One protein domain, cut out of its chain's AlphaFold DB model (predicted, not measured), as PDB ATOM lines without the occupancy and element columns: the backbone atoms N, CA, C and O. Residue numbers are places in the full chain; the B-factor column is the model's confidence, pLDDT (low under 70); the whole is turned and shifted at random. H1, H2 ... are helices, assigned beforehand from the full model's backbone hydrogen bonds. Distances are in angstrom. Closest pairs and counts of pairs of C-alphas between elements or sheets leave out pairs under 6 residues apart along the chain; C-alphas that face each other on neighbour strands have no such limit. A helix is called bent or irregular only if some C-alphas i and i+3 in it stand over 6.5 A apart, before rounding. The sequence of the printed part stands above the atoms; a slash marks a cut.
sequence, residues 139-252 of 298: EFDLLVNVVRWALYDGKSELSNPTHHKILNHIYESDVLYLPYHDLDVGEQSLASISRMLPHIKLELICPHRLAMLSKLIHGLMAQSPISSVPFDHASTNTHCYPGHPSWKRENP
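AT A GLANCE: This is residues 139 to 252 of the 298 residues of an uncharacterized protein of Jimgerdemannia flammicorona (UniProt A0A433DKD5). H1, H2 and H4 run nearly aligned as a loose triangle, with H3 packed on H1, H5 crossing H4 near its first residue, and H6 off at one end. The 114 printed residues, with six named helices, H1 to H6, and no named strand, are all helix in class and compact: radius of gyration of the C-alphas 13.9 A, spans 43 by 31 by 22 A.

HOW THE PARTS SIT: H1, residues 139 to 151, touches H3, residues 187 to 199, at a shallow tilt of 26 degrees, opposite ways; their closest C-alphas, Ala 150 and Ser 189, are 4.8 A apart. H2, residues 161 to 172, only just touches H4, residues 207 to 216, with residue 170 alone and 3 pairs of C-alphas within 8 A; the closest, Ile 170 and Arg 209, are 7.2 A apart. H5, residues 228 to 236, touches H4, about perpendicular at 88 degrees; the closest C-alphas, Pro 207 and Ala 234, are 4.0 A apart. H6, residues 245 to 250, touches no helix. Each O i to N i+4 pair is within hydrogen-bond range in H1, H4 and H5; H2 has 7 of 8, H3 7 of 9, H6 1 of 2.

IN THESE COORDINATES: H1, 18.3 A long, begins at C-alpha 139 (111.184, 82.801, 123.948); H6 ends at C-alpha 250 (121.197, 92.949, 112.549). H3, 19.9 A, is irregular: C-alphas 195 and 198 are 7.0 A apart.

THE WHOLE: The printed part has no cut; the links H2 to H3 and H4 to H5 are long. pLDDT is under 70 at residues 153 to 160, 174 to 180 and 223 to 252.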
ATOM      1  N   GLU A 139     112.500  82.493 123.355       90.12
ATOM      2  CA  GLU A 139     111.184  82.801 123.948       90.12
ATOM      3  C   GLU A 139     110.282  83.614 123.022       90.12
ATOM      4  O   GLU A 139     109.057  83.540 123.099       90.12
ATOM      5  N   PHE A 140     110.883  84.344 122.082       89.00
ATOM      6  CA  PHE A 140     110.126  84.970 121.012       89.00
ATOM      7  C   PHE A 140     109.532  83.928 120.056       89.00
ATOM      8  O   PHE A 140     108.383  84.072 119.649       89.00
ATOM      9  N   ASP A 141     110.281  82.867 119.734       87.75
ATOM     10  CA  ASP A 141     109.765  81.758 118.928       87.75
ATOM     11  C   ASP A 141     108.623  81.038 119.622       87.75
ATOM     12  O   ASP A 141     107.610  80.727 118.995       87.75
ATOM     13  N   LEU A 142     108.765  80.813 120.923       90.38
ATOM     14  CA  LEU A 142     107.725  80.205 121.735       90.38
ATOM     15  C   LEU A 142     106.447  81.050 121.711       90.38
ATOM     16  O   LEU A 142     105.374  80.533 121.406       90.38
ATOM     17  N   LEU A 143     106.570  82.364 121.922       91.75
ATOM     18  CA  LEU A 143     105.442  83.293 121.881       91.75
ATOM     19  C   LEU A 143     104.750  83.318 120.514       91.75
ATOM     20  O   LEU A 143     103.523  83.268 120.448       91.75
ATOM     21  N   VAL A 144     105.505  83.354 119.414       89.69
ATOM     22  CA  VAL A 144     104.905  83.324 118.071       89.69
ATOM     23  C   VAL A 144     104.192  81.994 117.811       89.69
ATOM     24  O   VAL A 144     103.120  82.001 117.210       89.69
ATOM     25  N   ASN A 145     104.724  80.863 118.284       89.06
ATOM     26  CA  ASN A 145     104.040  79.571 118.161       89.06
ATOM     27  C   ASN A 145     102.747  79.510 118.982       89.06
ATOM     28  O   ASN A 145     101.749  79.004 118.477       89.06
ATOM     29  N   VAL A 146     102.720  80.091 120.186       91.81
ATOM     30  CA  VAL A 146     101.485  80.237 120.979       91.81
ATOM     31  C   VAL A 146     100.457  81.103 120.255       91.81
ATOM     32  O   VAL A 146      99.280  80.758 120.215       91.81
ATOM     33  N   VAL A 147     100.884  82.208 119.637       90.75
ATOM     34  CA  VAL A 147      99.992  83.044 118.821       90.75
ATOM     35  C   VAL A 147      99.446  82.249 117.635       90.75
ATOM     36  O   VAL A 147      98.242  82.262 117.407       90.75
ATOM     37  N   ARG A 148     100.299  81.529 116.894       88.31
ATOM     38  CA  ARG A 148      99.864  80.682 115.767       88.31
ATOM     39  C   ARG A 148      98.845  79.641 116.207       88.31
ATOM     40  O   ARG A 148      97.809  79.519 115.565       88.31
ATOM     41  N   TRP A 149      99.125  78.953 117.309       90.38
ATOM     42  CA  TRP A 149      98.218  77.985 117.909       90.38
ATOM     43  C   TRP A 149      96.871  78.604 118.274       90.38
ATOM     44  O   TRP A 149      95.832  78.072 117.917       90.38
ATOM     45  N   ALA A 150      96.865  79.754 118.945       90.12
ATOM     46  CA  ALA A 150      95.615  80.380 119.360       90.12
ATOM     47  C   ALA A 150      94.788  80.896 118.172       90.12
ATOM     48  O   ALA A 150      93.562  80.974 118.262       90.12
ATOM     49  N   LEU A 151      95.449  81.258 117.068       86.56
ATOM     50  CA  LEU A 151      94.795  81.582 115.798       86.56
ATOM     51  C   LEU A 151      94.284  80.327 115.070       86.56
ATOM     52  O   LEU A 151      93.384  80.439 114.242       86.56
ATOM     53  N   TYR A 152      94.808  79.144 115.404       84.44
ATOM     54  CA  TYR A 152      94.268  77.834 115.037       84.44
ATOM     55  C   TYR A 152      93.067  77.488 115.931       84.44
ATOM     56  O   TYR A 152      93.049  76.478 116.627       84.44
ATOM     57  N   ASP A 153      92.029  78.320 115.955       66.06
ATOM     58  CA  ASP A 153      90.749  77.856 116.492       66.06
ATOM     59  C   ASP A 153      90.118  77.006 115.393       66.06
ATOM     60  O   ASP A 153      89.776  77.547 114.340       66.06
ATOM     61  N   GLY A 154      90.036  75.682 115.588       59.28
ATOM     62  CA  GLY A 154      89.793  74.638 114.570       59.28
ATOM     63  C   GLY A 154      88.506  74.741 113.727       59.28
ATOM     64  O   GLY A 154      88.084  73.765 113.111       59.28
ATOM     65  N   LYS A 155      87.867  75.910 113.697       59.34
ATOM     66  CA  LYS A 155      86.703  76.303 112.907       59.34
ATOM     67  C   LYS A 155      86.962  77.470 111.939       59.34
ATOM     68  O   LYS A 155      86.093  77.705 111.104       59.34
ATOM     69  N   SER A 156      88.096  78.182 112.003       49.19
ATOM     70  CA  SER A 156      88.323  79.383 111.179       49.19
ATOM     71  C   SER A 156      89.709  79.441 110.520       49.19
ATOM     72  O   SER A 156      90.739  79.354 111.173       49.19
ATOM     73  N   GLU A 157      89.708  79.581 109.192       52.12
ATOM     74  CA  GLU A 157      90.732  80.234 108.356       52.12
ATOM     75  C   GLU A 157      92.233  80.063 108.679       52.12
ATOM     76  O   GLU A 157      93.043  80.969 108.481       52.12
ATOM     77  N   LEU A 158      92.677  78.850 108.982       49.38
ATOM     78  CA  LEU A 158      94.078  78.455 108.761       49.38
ATOM     79  C   LEU A 158      94.608  78.720 107.359       49.38
ATOM     80  O   LEU A 158      95.807  78.886 107.143       49.38
ATOM     81  N   SER A 159      93.691  78.771 106.402       52.50
ATOM     82  CA  SER A 159      93.986  79.142 105.036       52.50
ATOM     83  C   SER A 159      94.067  80.655 104.841       52.50
ATOM     84  O   SER A 159      93.996  81.084 103.692       52.50
ATOM     85  N   ASN A 160      94.208  81.487 105.880       66.94
ATOM     86  CA  ASN A 160      94.626  82.863 105.656       66.94
ATOM     87  C   ASN A 160      96.166  82.915 105.605       66.94
ATOM     88  O   ASN A 160      96.821  83.131 106.633       66.94
ATOM     89  N   PRO A 161      96.799  82.734 104.419       72.38
ATOM     90  CA  PRO A 161      98.253  82.807 104.274       72.38
ATOM     91  C   PRO A 161      98.797  84.165 104.725       72.38
ATOM     92  O   PRO A 161     100.002  84.313 104.915       72.38
ATOM     93  N   THR A 162      97.929  85.164 104.900       77.88
ATOM     94  CA  THR A 162      98.269  86.482 105.424       77.88
ATOM     95  C   THR A 162      98.752  86.409 106.870       77.88
ATOM     96  O   THR A 162      99.762  87.034 107.165       77.88
ATOM     97  N   HIS A 163      98.148  85.601 107.753       78.56
ATOM     98  CA  HIS A 163      98.611  85.482 109.149       78.56
ATOM     99  C   HIS A 163     100.025  84.901 109.222       78.56
ATOM    100  O   HIS A 163     100.899  85.438 109.901       78.56
ATOM    101  N   HIS A 164     100.285  83.856 108.433       77.62
ATOM    102  CA  HIS A 164     101.614  83.260 108.318       77.62
ATOM    103  C   HIS A 164     102.630  84.253 107.749       77.62
ATOM    104  O   HIS A 164     103.726  84.383 108.289       77.62
ATOM    105  N   LYS A 165     102.258  85.001 106.701       83.12
ATOM    106  CA  LYS A 165     103.106  86.050 106.118       83.12
ATOM    107  C   LYS A 165     103.409  87.165 107.113       83.12
ATOM    108  O   LYS A 165     104.559  87.572 107.188       83.12
ATOM    109  N   ILE A 166     102.422  87.630 107.883       84.00
ATOM    110  CA  ILE A 166     102.610  88.677 108.898       84.00
ATOM    111  C   ILE A 166     103.563  88.181 109.985       84.00
ATOM    112  O   ILE A 166     104.556  88.845 110.266       84.00
ATOM    113  N   LEU A 167     103.329  86.995 110.551       82.31
ATOM    114  CA  LEU A 167     104.187  86.458 111.610       82.31
ATOM    115  C   LEU A 167     105.611  86.168 111.110       82.31
ATOM    116  O   LEU A 167     106.571  86.485 111.807       82.31
ATOM    117  N   ASN A 168     105.769  85.648 109.888       81.88
ATOM    118  CA  ASN A 168     107.082  85.477 109.253       81.88
ATOM    119  C   ASN A 168     107.759  86.823 108.954       81.88
ATOM    120  O   ASN A 168     108.972  86.946 109.089       81.88
ATOM    121  N   HIS A 169     106.995  87.863 108.630       82.06
ATOM    122  CA  HIS A 169     107.550  89.198 108.430       82.06
ATOM    123  C   HIS A 169     108.166  89.762 109.714       82.06
ATOM    124  O   HIS A 169     109.223  90.378 109.648       82.06
ATOM    125  N   ILE A 170     107.584  89.505 110.894       80.88
ATOM    126  CA  ILE A 170     108.189  89.913 112.179       80.88
ATOM    127  C   ILE A 170     109.544  89.216 112.404       80.88
ATOM    128  O   ILE A 170     110.426  89.752 113.077       80.88
ATOM    129  N   TYR A 171     109.725  88.019 111.842       75.06
ATOM    130  CA  TYR A 171     110.991  87.297 111.911       75.06
ATOM    131  C   TYR A 171     112.068  87.860 110.998       75.06
ATOM    132  O   TYR A 171     113.231  87.919 111.404       75.06
ATOM    133  N   GLU A 172     111.678  88.200 109.771       78.88
ATOM    134  CA  GLU A 172     112.584  88.565 108.681       78.88
ATOM    135  C   GLU A 172     112.886  90.066 108.626       78.88
ATOM    136  O   GLU A 172     113.958  90.457 108.163       78.88
ATOM    137  N   SER A 173     111.969  90.913 109.095       72.06
ATOM    138  CA  SER A 173     112.143  92.362 109.062       72.06
ATOM    139  C   SER A 173     112.905  92.875 110.274       72.06
ATOM    140  O   SER A 173     112.390  92.927 111.387       72.06
ATOM    141  N   ASP A 174     114.099  93.397 110.007       63.88
ATOM    142  CA  ASP A 174     114.841  94.276 110.920       63.88
ATOM    143  C   ASP A 174     114.256  95.708 110.960       63.88
ATOM    144  O   ASP A 174     114.739  96.580 111.682       63.88
ATOM    145  N   VAL A 175     113.221  95.987 110.157       63.84
ATOM    146  CA  VAL A 175     112.679  97.333 109.945       63.84
ATOM    147  C   VAL A 175     111.288  97.463 110.566       63.84
ATOM    148  O   VAL A 175     110.398  96.662 110.300       63.84
ATOM    149  N   LEU A 176     111.072  98.544 111.324       61.72
ATOM    150  CA  LEU A 176     109.808  98.914 111.986       61.72
ATOM    151  C   LEU A 176     108.622  99.195 111.036       61.72
ATOM    152  O   LEU A 176     107.558  99.609 111.497       61.72
ATOM    153  N   TYR A 177     108.779  98.999 109.726       68.19
ATOM    154  CA  TYR A 177     107.688  99.137 108.765       68.19
ATOM    155  C   TYR A 177     106.837  97.868 108.772       68.19
ATOM    156  O   TYR A 177     106.950  97.017 107.895       68.19
ATOM    157  N   LEU A 178     105.974  97.755 109.780       65.12
ATOM    158  CA  LEU A 178     104.880  96.797 109.733       65.12
ATOM    159  C   LEU A 178     103.920  97.216 108.605       65.12
ATOM    160  O   LEU A 178     103.562  98.397 108.526       65.12
ATOM    161  N   PRO A 179     103.494  96.294 107.721       64.25
ATOM    162  CA  PRO A 179     102.348  96.563 106.862       64.25
ATOM    163  C   PRO A 179     101.153  96.933 107.758       64.25
ATOM    164  O   PRO A 179     101.015  96.370 108.838       64.25
ATOM    165  N   TYR A 180     100.331  97.898 107.328       66.12
ATOM    166  CA  TYR A 180      99.199  98.503 108.062       66.12
ATOM    167  C   TYR A 180      98.032  97.528 108.361       66.12
ATOM    168  O   TYR A 180      96.862  97.885 108.246       66.12
ATOM    169  N   HIS A 181      98.326  96.275 108.684       72.75
ATOM    170  CA  HIS A 181      97.343  95.236 108.928       72.75
ATOM    171  C   HIS A 181      97.449  94.777 110.375       72.75
ATOM    172  O   HIS A 181      98.392  94.079 110.748       72.75
ATOM    173  N   ASP A 182      96.458  95.180 111.163       80.56
ATOM    174  CA  ASP A 182      96.198  94.581 112.463       80.56
ATOM    175  C   ASP A 182      95.786  93.116 112.248       80.56
ATOM    176  O   ASP A 182      95.048  92.789 111.312       80.56
ATOM    177  N   LEU A 183      96.300  92.222 113.091       84.81
ATOM    178  CA  LEU A 183      95.805  90.855 113.185       84.81
ATOM    179  C   LEU A 183      94.479  90.918 113.947       84.81
ATOM    180  O   LEU A 183      94.465  91.233 115.136       84.81
ATOM    181  N   ASP A 184      93.373  90.633 113.258       84.31
ATOM    182  CA  ASP A 184      92.069  90.475 113.900       84.31
ATOM    183  C   ASP A 184      92.073  89.166 114.697       84.31
ATOM    184  O   ASP A 184      91.947  88.068 114.149       84.31
ATOM    185  N   VAL A 185      92.335  89.283 115.998       86.69
ATOM    186  CA  VAL A 185      92.394  88.153 116.922       86.69
ATOM    187  C   VAL A 185      91.118  88.158 117.747       86.69
ATOM    188  O   VAL A 185      90.908  89.045 118.574       86.69
ATOM    189  N   GLY A 186      90.268  87.153 117.530       88.81
ATOM    190  CA  GLY A 186      89.023  87.004 118.280       88.81
ATOM    191  C   GLY A 186      89.259  86.901 119.792       88.81
ATOM    192  O   GLY A 186      90.309  86.439 120.245       88.81
ATOM    193  N   GLU A 187      88.260  87.289 120.588       89.50
ATOM    194  CA  GLU A 187      88.350  87.303 122.058       89.50
ATOM    195  C   GLU A 187      88.771  85.949 122.646       89.50
ATOM    196  O   GLU A 187      89.557  85.899 123.591       89.50
ATOM    197  N   GLN A 188      88.302  84.844 122.057       89.88
ATOM    198  CA  GLN A 188      88.669  83.492 122.475       89.88
ATOM    199  C   GLN A 188      90.163  83.209 122.255       89.88
ATOM    200  O   GLN A 188      90.832  82.712 123.158       89.88
ATOM    201  N   SER A 189      90.710  83.571 121.092       90.06
ATOM    202  CA  SER A 189      92.139  83.436 120.800       90.06
ATOM    203  C   SER A 189      92.980  84.322 121.722       90.06
ATOM    204  O   SER A 189      93.997  83.867 122.241       90.06
ATOM    205  N   LEU A 190      92.541  85.554 122.004       90.38
ATOM    206  CA  LEU A 190      93.206  86.434 122.974       90.38
ATOM    207  C   LEU A 190      93.219  85.841 124.388       90.38
ATOM    208  O   LEU A 190      94.255  85.891 125.056       90.38
ATOM    209  N   ALA A 191      92.110  85.247 124.834       90.94
ATOM    210  CA  ALA A 191      92.034  84.572 126.128       90.94
ATOM    211  C   ALA A 191      92.987  83.365 126.187       90.94
ATOM    212  O   ALA A 191      93.721  83.200 127.164       90.94
ATOM    213  N   SER A 192      93.042  82.570 125.115       91.69
ATOM    214  CA  SER A 192      93.970  81.443 124.974       91.69
ATOM    215  C   SER A 192      95.435  81.882 125.009       91.69
ATOM    216  O   SER A 192      96.226  81.286 125.736       91.69
ATOM    217  N   ILE A 193      95.809  82.955 124.300       92.44
ATOM    218  CA  ILE A 193      97.174  83.508 124.364       92.44
ATOM    219  C   ILE A 193      97.475  83.980 125.788       92.44
ATOM    220  O   ILE A 193      98.514  83.636 126.349       92.44
ATOM    221  N   SER A 194      96.551  84.731 126.390       91.94
ATOM    222  CA  SER A 194      96.715  85.288 127.737       91.94
ATOM    223  C   SER A 194      96.914  84.204 128.796       91.94
ATOM    224  O   SER A 194      97.704  84.409 129.717       91.94
ATOM    225  N   ARG A 195      96.273  83.038 128.641       92.69
ATOM    226  CA  ARG A 195      96.475  81.857 129.499       92.69
ATOM    227  C   ARG A 195      97.909  81.321 129.435       92.69
ATOM    228  O   ARG A 195      98.423  80.878 130.453       92.69
ATOM    229  N   MET A 196      98.562  81.392 128.275       94.19
ATOM    230  CA  MET A 196      99.911  80.845 128.068       94.19
ATOM    231  C   MET A 196     101.037  81.823 128.419       94.19
ATOM    232  O   MET A 196     102.141  81.392 128.746       94.19
ATOM    233  N   LEU A 197     100.780  83.137 128.370       92.69
ATOM    234  CA  LEU A 197     101.790  84.176 128.620       92.69
ATOM    235  C   LEU A 197     102.574  84.024 129.940       92.69
ATOM    236  O   LEU A 197     103.784  84.249 129.897       92.69
ATOM    237  N   PRO A 198     101.973  83.648 131.089       92.94
ATOM    238  CA  PRO A 198     102.710  83.490 132.346       92.94
ATOM    239  C   PRO A 198     103.814  82.430 132.295       92.94
ATOM    240  O   PRO A 198     104.736  82.469 133.107       92.94
ATOM    241  N   HIS A 199     103.728  81.499 131.342       92.62
ATOM    242  CA  HIS A 199     104.674  80.397 131.183       92.62
ATOM    243  C   HIS A 199     105.819  80.731 130.216       92.62
ATOM    244  O   HIS A 199     106.727  79.926 130.029       92.62
ATOM    245  N   ILE A 200     105.809  81.926 129.614       91.38
ATOM    246  CA  ILE A 200     106.858  82.416 128.713       91.38
ATOM    247  C   ILE A 200     107.656  83.508 129.423       91.38
ATOM    248  O   ILE A 200     107.100  84.486 129.919       91.38
ATOM    249  N   LYS A 201     108.985  83.388 129.412       90.00
ATOM    250  CA  LYS A 201     109.900  84.391 129.978       90.00
ATOM    251  C   LYS A 201     110.008  85.611 129.063       90.00
ATOM    252  O   LYS A 201     110.949  85.745 128.273       90.00
ATOM    253  N   LEU A 202     109.016  86.496 129.135       88.94
ATOM    254  CA  LEU A 202     108.912  87.689 128.288       88.94
ATOM    255  C   LEU A 202     110.118  88.629 128.430       88.94
ATOM    256  O   LEU A 202     110.468  89.324 127.478       88.94
ATOM    257  N   GLU A 203     110.800  88.617 129.574       85.38
ATOM    258  CA  GLU A 203     112.027  89.376 129.828       85.38
ATOM    259  C   GLU A 203     113.211  88.963 128.938       85.38
ATOM    260  O   GLU A 203     114.163  89.730 128.784       85.38
ATOM    261  N   LEU A 204     113.158  87.773 128.331       87.25
ATOM    262  CA  LEU A 204     114.176  87.281 127.399       87.25
ATOM    263  C   LEU A 204     113.881  87.664 125.937       87.25
ATOM    264  O   LEU A 204     114.685  87.380 125.043       87.25
ATOM    265  N   ILE A 205     112.743  88.308 125.669       87.75
ATOM    266  CA  ILE A 205     112.345  88.764 124.334       87.75
ATOM    267  C   ILE A 205     112.881  90.186 124.104       87.75
ATOM    268  O   ILE A 205     112.733  91.051 124.965       87.75
ATOM    269  N   CYS A 206     113.472  90.477 122.925       85.44
ATOM    270  CA  CYS A 206     113.883  91.863 122.631       85.44
ATOM    271  C   CYS A 206     112.637  92.770 122.674       85.44
ATOM    272  O   CYS A 206     111.679  92.487 121.942       85.44
ATOM    273  N   PRO A 207     112.660  93.875 123.440       84.62
ATOM    274  CA  PRO A 207     111.494  94.729 123.625       84.62
ATOM    275  C   PRO A 207     110.836  95.200 122.312       84.62
ATOM    276  O   PRO A 207     109.615  95.232 122.233       84.62
ATOM    277  N   HIS A 208     111.587  95.412 121.222       82.75
ATOM    278  CA  HIS A 208     111.007  95.797 119.915       82.75
ATOM    279  C   HIS A 208     110.150  94.728 119.285       82.75
ATOM    280  O   HIS A 208     109.107  95.040 118.723       82.75
ATOM    281  N   ARG A 209     110.581  93.470 119.370       85.56
ATOM    282  CA  ARG A 209     109.826  92.355 118.799       85.56
ATOM    283  C   ARG A 209     108.540  92.138 119.579       85.56
ATOM    284  O   ARG A 209     107.490  91.930 118.980       85.56
ATOM    285  N   LEU A 210     108.623  92.271 120.902       87.81
ATOM    286  CA  LEU A 210     107.459  92.223 121.772       87.81
ATOM    287  C   LEU A 210     106.496  93.383 121.476       87.81
ATOM    288  O   LEU A 210     105.303  93.157 121.301       87.81
ATOM    289  N   ALA A 211     107.019  94.602 121.312       84.81
ATOM    290  CA  ALA A 211     106.238  95.778 120.941       84.81
ATOM    291  C   ALA A 211     105.582  95.631 119.560       84.81
ATOM    292  O   ALA A 211     104.403  95.935 119.410       84.81
ATOM    293  N   MET A 212     106.309  95.133 118.556       85.94
ATOM    294  CA  MET A 212     105.763  94.852 117.224       85.94
ATOM    295  C   MET A 212     104.612  93.850 117.295       85.94
ATOM    296  O   MET A 212     103.548  94.115 116.744       85.94
ATOM    297  N   LEU A 213     104.792  92.741 118.018       88.50
ATOM    298  CA  LEU A 213     103.744  91.738 118.186       88.50
ATOM    299  C   LEU A 213     102.532  92.296 118.948       88.50
ATOM    300  O   LEU A 213     101.398  92.049 118.555       88.50
ATOM    301  N   SER A 214     102.763  93.105 119.986       88.31
ATOM    302  CA  SER A 214     101.691  93.753 120.757       88.31
ATOM    303  C   SER A 214     100.898  94.790 119.959       88.31
ATOM    304  O   SER A 214      99.717  94.983 120.218       88.31
ATOM    305  N   LYS A 215     101.535  95.456 118.986       86.25
ATOM    306  CA  LYS A 215     100.858  96.384 118.072       86.25
ATOM    307  C   LYS A 215     100.016  95.635 117.054       86.25
ATOM    308  O   LYS A 215      98.919  96.075 116.751       86.25
ATOM    309  N   LEU A 216     100.539  94.519 116.551       87.19
ATOM    310  CA  LEU A 216      99.831  93.675 115.598       87.19
ATOM    311  C   LEU A 216      98.605  93.003 116.214       87.19
ATOM    312  O   LEU A 216      97.583  92.900 115.551       87.19
ATOM    313  N   ILE A 217      98.705  92.541 117.461       88.19
ATOM    314  CA  ILE A 217      97.621  91.856 118.167       88.19
ATOM    315  C   ILE A 217      96.995  92.837 119.150       88.19
ATOM    316  O   ILE A 217      97.421  92.952 120.305       88.19
ATOM    317  N   HIS A 218      95.977  93.560 118.684       84.12
ATOM    318  CA  HIS A 218      95.269  94.507 119.533       84.12
ATOM    319  C   HIS A 218      94.704  93.799 120.776       84.12
ATOM    320  O   HIS A 218      94.146  92.710 120.693       84.12
ATOM    321  N   GLY A 219      94.870  94.405 121.953       80.25
ATOM    322  CA  GLY A 219      94.362  93.840 123.206       80.25
ATOM    323  C   GLY A 219      95.247  92.776 123.867       80.25
ATOM    324  O   GLY A 219      94.983  92.450 125.023       80.25
ATOM    325  N   LEU A 220      96.344  92.325 123.236       81.19
ATOM    326  CA  LEU A 220      97.299  91.393 123.862       81.19
ATOM    327  C   LEU A 220      97.821  91.921 125.214       81.19
ATOM    328  O   LEU A 220      98.082  91.154 126.135       81.19
ATOM    329  N   MET A 221      97.945  93.246 125.339       73.50
ATOM    330  CA  MET A 221      98.442  93.925 126.544       73.50
ATOM    331  C   MET A 221      97.348  94.242 127.567       73.50
ATOM    332  O   MET A 221      97.645  94.464 128.735       73.50
ATOM    333  N   ALA A 222      96.084  94.305 127.142       74.00
ATOM    334  CA  ALA A 222      95.000  94.812 127.981       74.00
ATOM    335  C   ALA A 222      94.552  93.805 129.055       74.00
ATOM    336  O   ALA A 222      93.902  94.198 130.021       74.00
ATOM    337  N   GLN A 223      94.885  92.519 128.891       65.50
ATOM    338  CA  GLN A 223      94.322  91.433 129.698       65.50
ATOM    339  C   GLN A 223      95.300  90.795 130.698       65.50
ATOM    340  O   GLN A 223      94.862  90.010 131.535       65.50
ATOM    341  N   SER A 224      96.601  91.121 130.667       61.53
ATOM    342  CA  SER A 224      97.583  90.502 131.571       61.53
ATOM    343  C   SER A 224      97.905  91.396 132.778       61.53
ATOM    344  O   SER A 224      98.658  92.362 132.636       61.53
ATOM    345  N   PRO A 225      97.426  91.071 133.997       61.09
ATOM    346  CA  PRO A 225      97.815  91.790 135.213       61.09
ATOM    347  C   PRO A 225      99.281  91.547 135.615       61.09
ATOM    348  O   PRO A 225      99.808  92.251 136.472       61.09
ATOM    349  N   ILE A 226      99.947  90.554 135.013       58.03
ATOM    350  CA  ILE A 226     101.248  90.037 135.461       58.03
ATOM    351  C   ILE A 226     102.436  90.809 134.849       58.03
ATOM    352  O   ILE A 226     103.571  90.622 135.274       58.03
ATOM    353  N   SER A 227     102.229  91.711 133.880       56.22
ATOM    354  CA  SER A 227     103.361  92.170 133.053       56.22
ATOM    355  C   SER A 227     103.292  93.598 132.506       56.22
ATOM    356  O   SER A 227     103.939  93.885 131.500       56.22
ATOM    357  N   SER A 228     102.627  94.540 133.189       64.12
ATOM    358  CA  SER A 228     102.720  95.949 132.770       64.12
ATOM    359  C   SER A 228     104.174  96.419 132.673       64.12
ATOM    360  O   SER A 228     104.523  97.087 131.720       64.12
ATOM    361  N   VAL A 229     105.074  95.979 133.562       66.56
ATOM    362  CA  VAL A 229     106.473  96.447 133.572       66.56
ATOM    363  C   VAL A 229     107.302  95.976 132.358       66.56
ATOM    364  O   VAL A 229     107.888  96.836 131.696       66.56
ATOM    365  N   PRO A 230     107.374  94.673 132.001       63.81
ATOM    366  CA  PRO A 230     108.034  94.242 130.764       63.81
ATOM    367  C   PRO A 230     107.435  94.879 129.506       63.81
ATOM    368  O   PRO A 230     108.171  95.202 128.573       63.81
ATOM    369  N   PHE A 231     106.118  95.096 129.485       67.12
ATOM    370  CA  PHE A 231     105.420  95.670 128.337       67.12
ATOM    371  C   PHE A 231     105.547  97.195 128.241       67.12
ATOM    372  O   PHE A 231     105.723  97.726 127.145       67.12
ATOM    373  N   ASP A 232     105.578  97.906 129.362       69.12
ATOM    374  CA  ASP A 232     105.908  99.332 129.440       69.12
ATOM    375  C   ASP A 232     107.365  99.547 129.012       69.12
ATOM    376  O   ASP A 232     107.679 100.438 128.223       69.12
ATOM    377  N   HIS A 233     108.270  98.667 129.444       67.75
ATOM    378  CA  HIS A 233     109.659  98.673 128.991       67.75
ATOM    379  C   HIS A 233     109.783  98.362 127.488       67.75
ATOM    380  O   HIS A 233     110.624  98.947 126.802       67.75
ATOM    381  N   ALA A 234     108.948  97.463 126.959       66.75
ATOM    382  CA  ALA A 234     108.913  97.130 125.538       66.75
ATOM    383  C   ALA A 234     108.311  98.225 124.662       66.75
ATOM    384  O   ALA A 234     108.808  98.476 123.569       66.75
ATOM    385  N   SER A 235     107.279  98.908 125.139       64.00
ATOM    386  CA  SER A 235     106.647 100.009 124.414       64.00
ATOM    387  C   SER A 235     107.496 101.286 124.414       64.00
ATOM    388  O   SER A 235     107.388 102.078 123.477       64.00
ATOM    389  N   THR A 236     108.364 101.474 125.415       66.88
ATOM    390  CA  THR A 236     109.233 102.659 125.544       66.88
ATOM    391  C   THR A 236     110.609 102.505 124.897       66.88
ATOM    392  O   THR A 236     111.174 103.500 124.442       66.88
ATOM    393  N   ASN A 237     111.150 101.289 124.798       64.06
ATOM    394  CA  ASN A 237     112.400 101.041 124.087       64.06
ATOM    395  C   ASN A 237     112.104 100.588 122.657       64.06
ATOM    396  O   ASN A 237     111.395  99.607 122.467       64.06
ATOM    397  N   THR A 238     112.647 101.310 121.663       63.56
ATOM    398  CA  THR A 238     112.527 101.011 120.217       63.56
ATOM    399  C   THR A 238     113.832 100.528 119.548       63.56
ATOM    400  O   THR A 238     113.835 100.260 118.347       63.56
ATOM    401  N   HIS A 239     114.934 100.380 120.299       65.94
ATOM    402  CA  HIS A 239     116.234  99.888 119.805       65.94
ATOM    403  C   HIS A 239     116.814  98.727 120.623       65.94
ATOM    404  O   HIS A 239     116.875  98.809 121.851       65.94
ATOM    405  N   CYS A 240     117.205  97.608 119.980       66.12
ATOM    406  CA  CYS A 240     117.742  96.456 120.724       66.12
ATOM    407  C   CYS A 240     119.072  96.888 121.362       66.12
ATOM    408  O   CYS A 240     119.884  97.555 120.723       66.12
ATOM    409  N   TYR A 241     119.301  96.531 122.628       62.47
ATOM    410  CA  TYR A 241     120.541  96.912 123.301       62.47
ATOM    411  C   TYR A 241     121.765  96.322 122.574       62.47
ATOM    412  O   TYR A 241     121.726  95.153 122.159       62.47
ATOM    413  N   PRO A 242     122.875  97.077 122.454       58.28
ATOM    414  CA  PRO A 242     124.115  96.562 121.891       58.28
ATOM    415  C   PRO A 242     124.566  95.289 122.615       58.28
ATOM    416  O   PRO A 242     124.809  95.300 123.817       58.28
ATOM    417  N   GLY A 243     124.678  94.181 121.877       58.16
ATOM    418  CA  GLY A 243     125.085  92.876 122.419       58.16
ATOM    419  C   GLY A 243     123.952  91.872 122.655       58.16
ATOM    420  O   GLY A 243     124.252  90.693 122.857       58.16
ATOM    421  N   HIS A 244     122.683  92.281 122.539       62.41
ATOM    422  CA  HIS A 244     121.541  91.360 122.536       62.41
ATOM    423  C   HIS A 244     121.677  90.320 121.396       62.41
ATOM    424  O   HIS A 244     122.189  90.659 120.326       62.41
ATOM    425  N   PRO A 245     121.223  89.058 121.542       56.81
ATOM    426  CA  PRO A 245     121.283  88.072 120.455       56.81
ATOM    427  C   PRO A 245     120.646  88.561 119.142       56.81
ATOM    428  O   PRO A 245     121.147  88.251 118.063       56.81
ATOM    429  N   SER A 246     119.602  89.389 119.238       56.69
ATOM    430  CA  SER A 246     118.970  90.083 118.102       56.69
ATOM    431  C   SER A 246     119.884  91.140 117.467       56.69
ATOM    432  O   SER A 246     119.992  91.191 116.249       56.69
ATOM    433  N   TRP A 247     120.640  91.893 118.275       53.81
ATOM    434  CA  TRP A 247     121.613  92.889 117.799       53.81
ATOM    435  C   TRP A 247     122.720  92.263 116.937       53.81
ATOM    436  O   TRP A 247     123.204  92.859 115.977       53.81
ATOM    437  N   LYS A 248     123.139  91.031 117.266       50.72
ATOM    438  CA  LYS A 248     124.141  90.295 116.475       50.72
ATOM    439  C   LYS A 248     123.603  89.834 115.114       50.72
ATOM    440  O   LYS A 248     124.414  89.668 114.204       50.72
ATOM    441  N   ARG A 249     122.284  89.638 114.968       52.12
ATOM    442  CA  ARG A 249     121.644  89.281 113.687       52.12
ATOM    443  C   ARG A 249     121.523  90.490 112.754       52.12
ATOM    444  O   ARG A 249     121.791  90.335 111.572       52.12
ATOM    445  N   GLU A 250     121.282  91.681 113.302       45.81
ATOM    446  CA  GLU A 250     121.197  92.949 112.549       45.81
ATOM    447  C   GLU A 250     122.548  93.424 111.962       45.81
ATOM    448  O   GLU A 250     122.591  94.290 111.093       45.81
ATOM    449  N   ASN A 251     123.692  92.898 112.428       45.66
ATOM    450  CA  ASN A 251     125.022  93.387 112.026       45.66
ATOM    451  C   ASN A 251     126.084  92.273 111.842       45.66
ATOM    452  O   ASN A 251     127.125  92.269 112.517       45.66
ATOM    453  N   PRO A 252     125.914  91.347 110.878       45.53
ATOM    454  CA  PRO A 252     126.914  90.309 110.602       45.53
ATOM    455  C   PRO A 252     128.238  90.884 110.064       45.53
ATOM    456  O   PRO A 252     129.298  90.278 110.221       45.53
TER     457      PRO A 252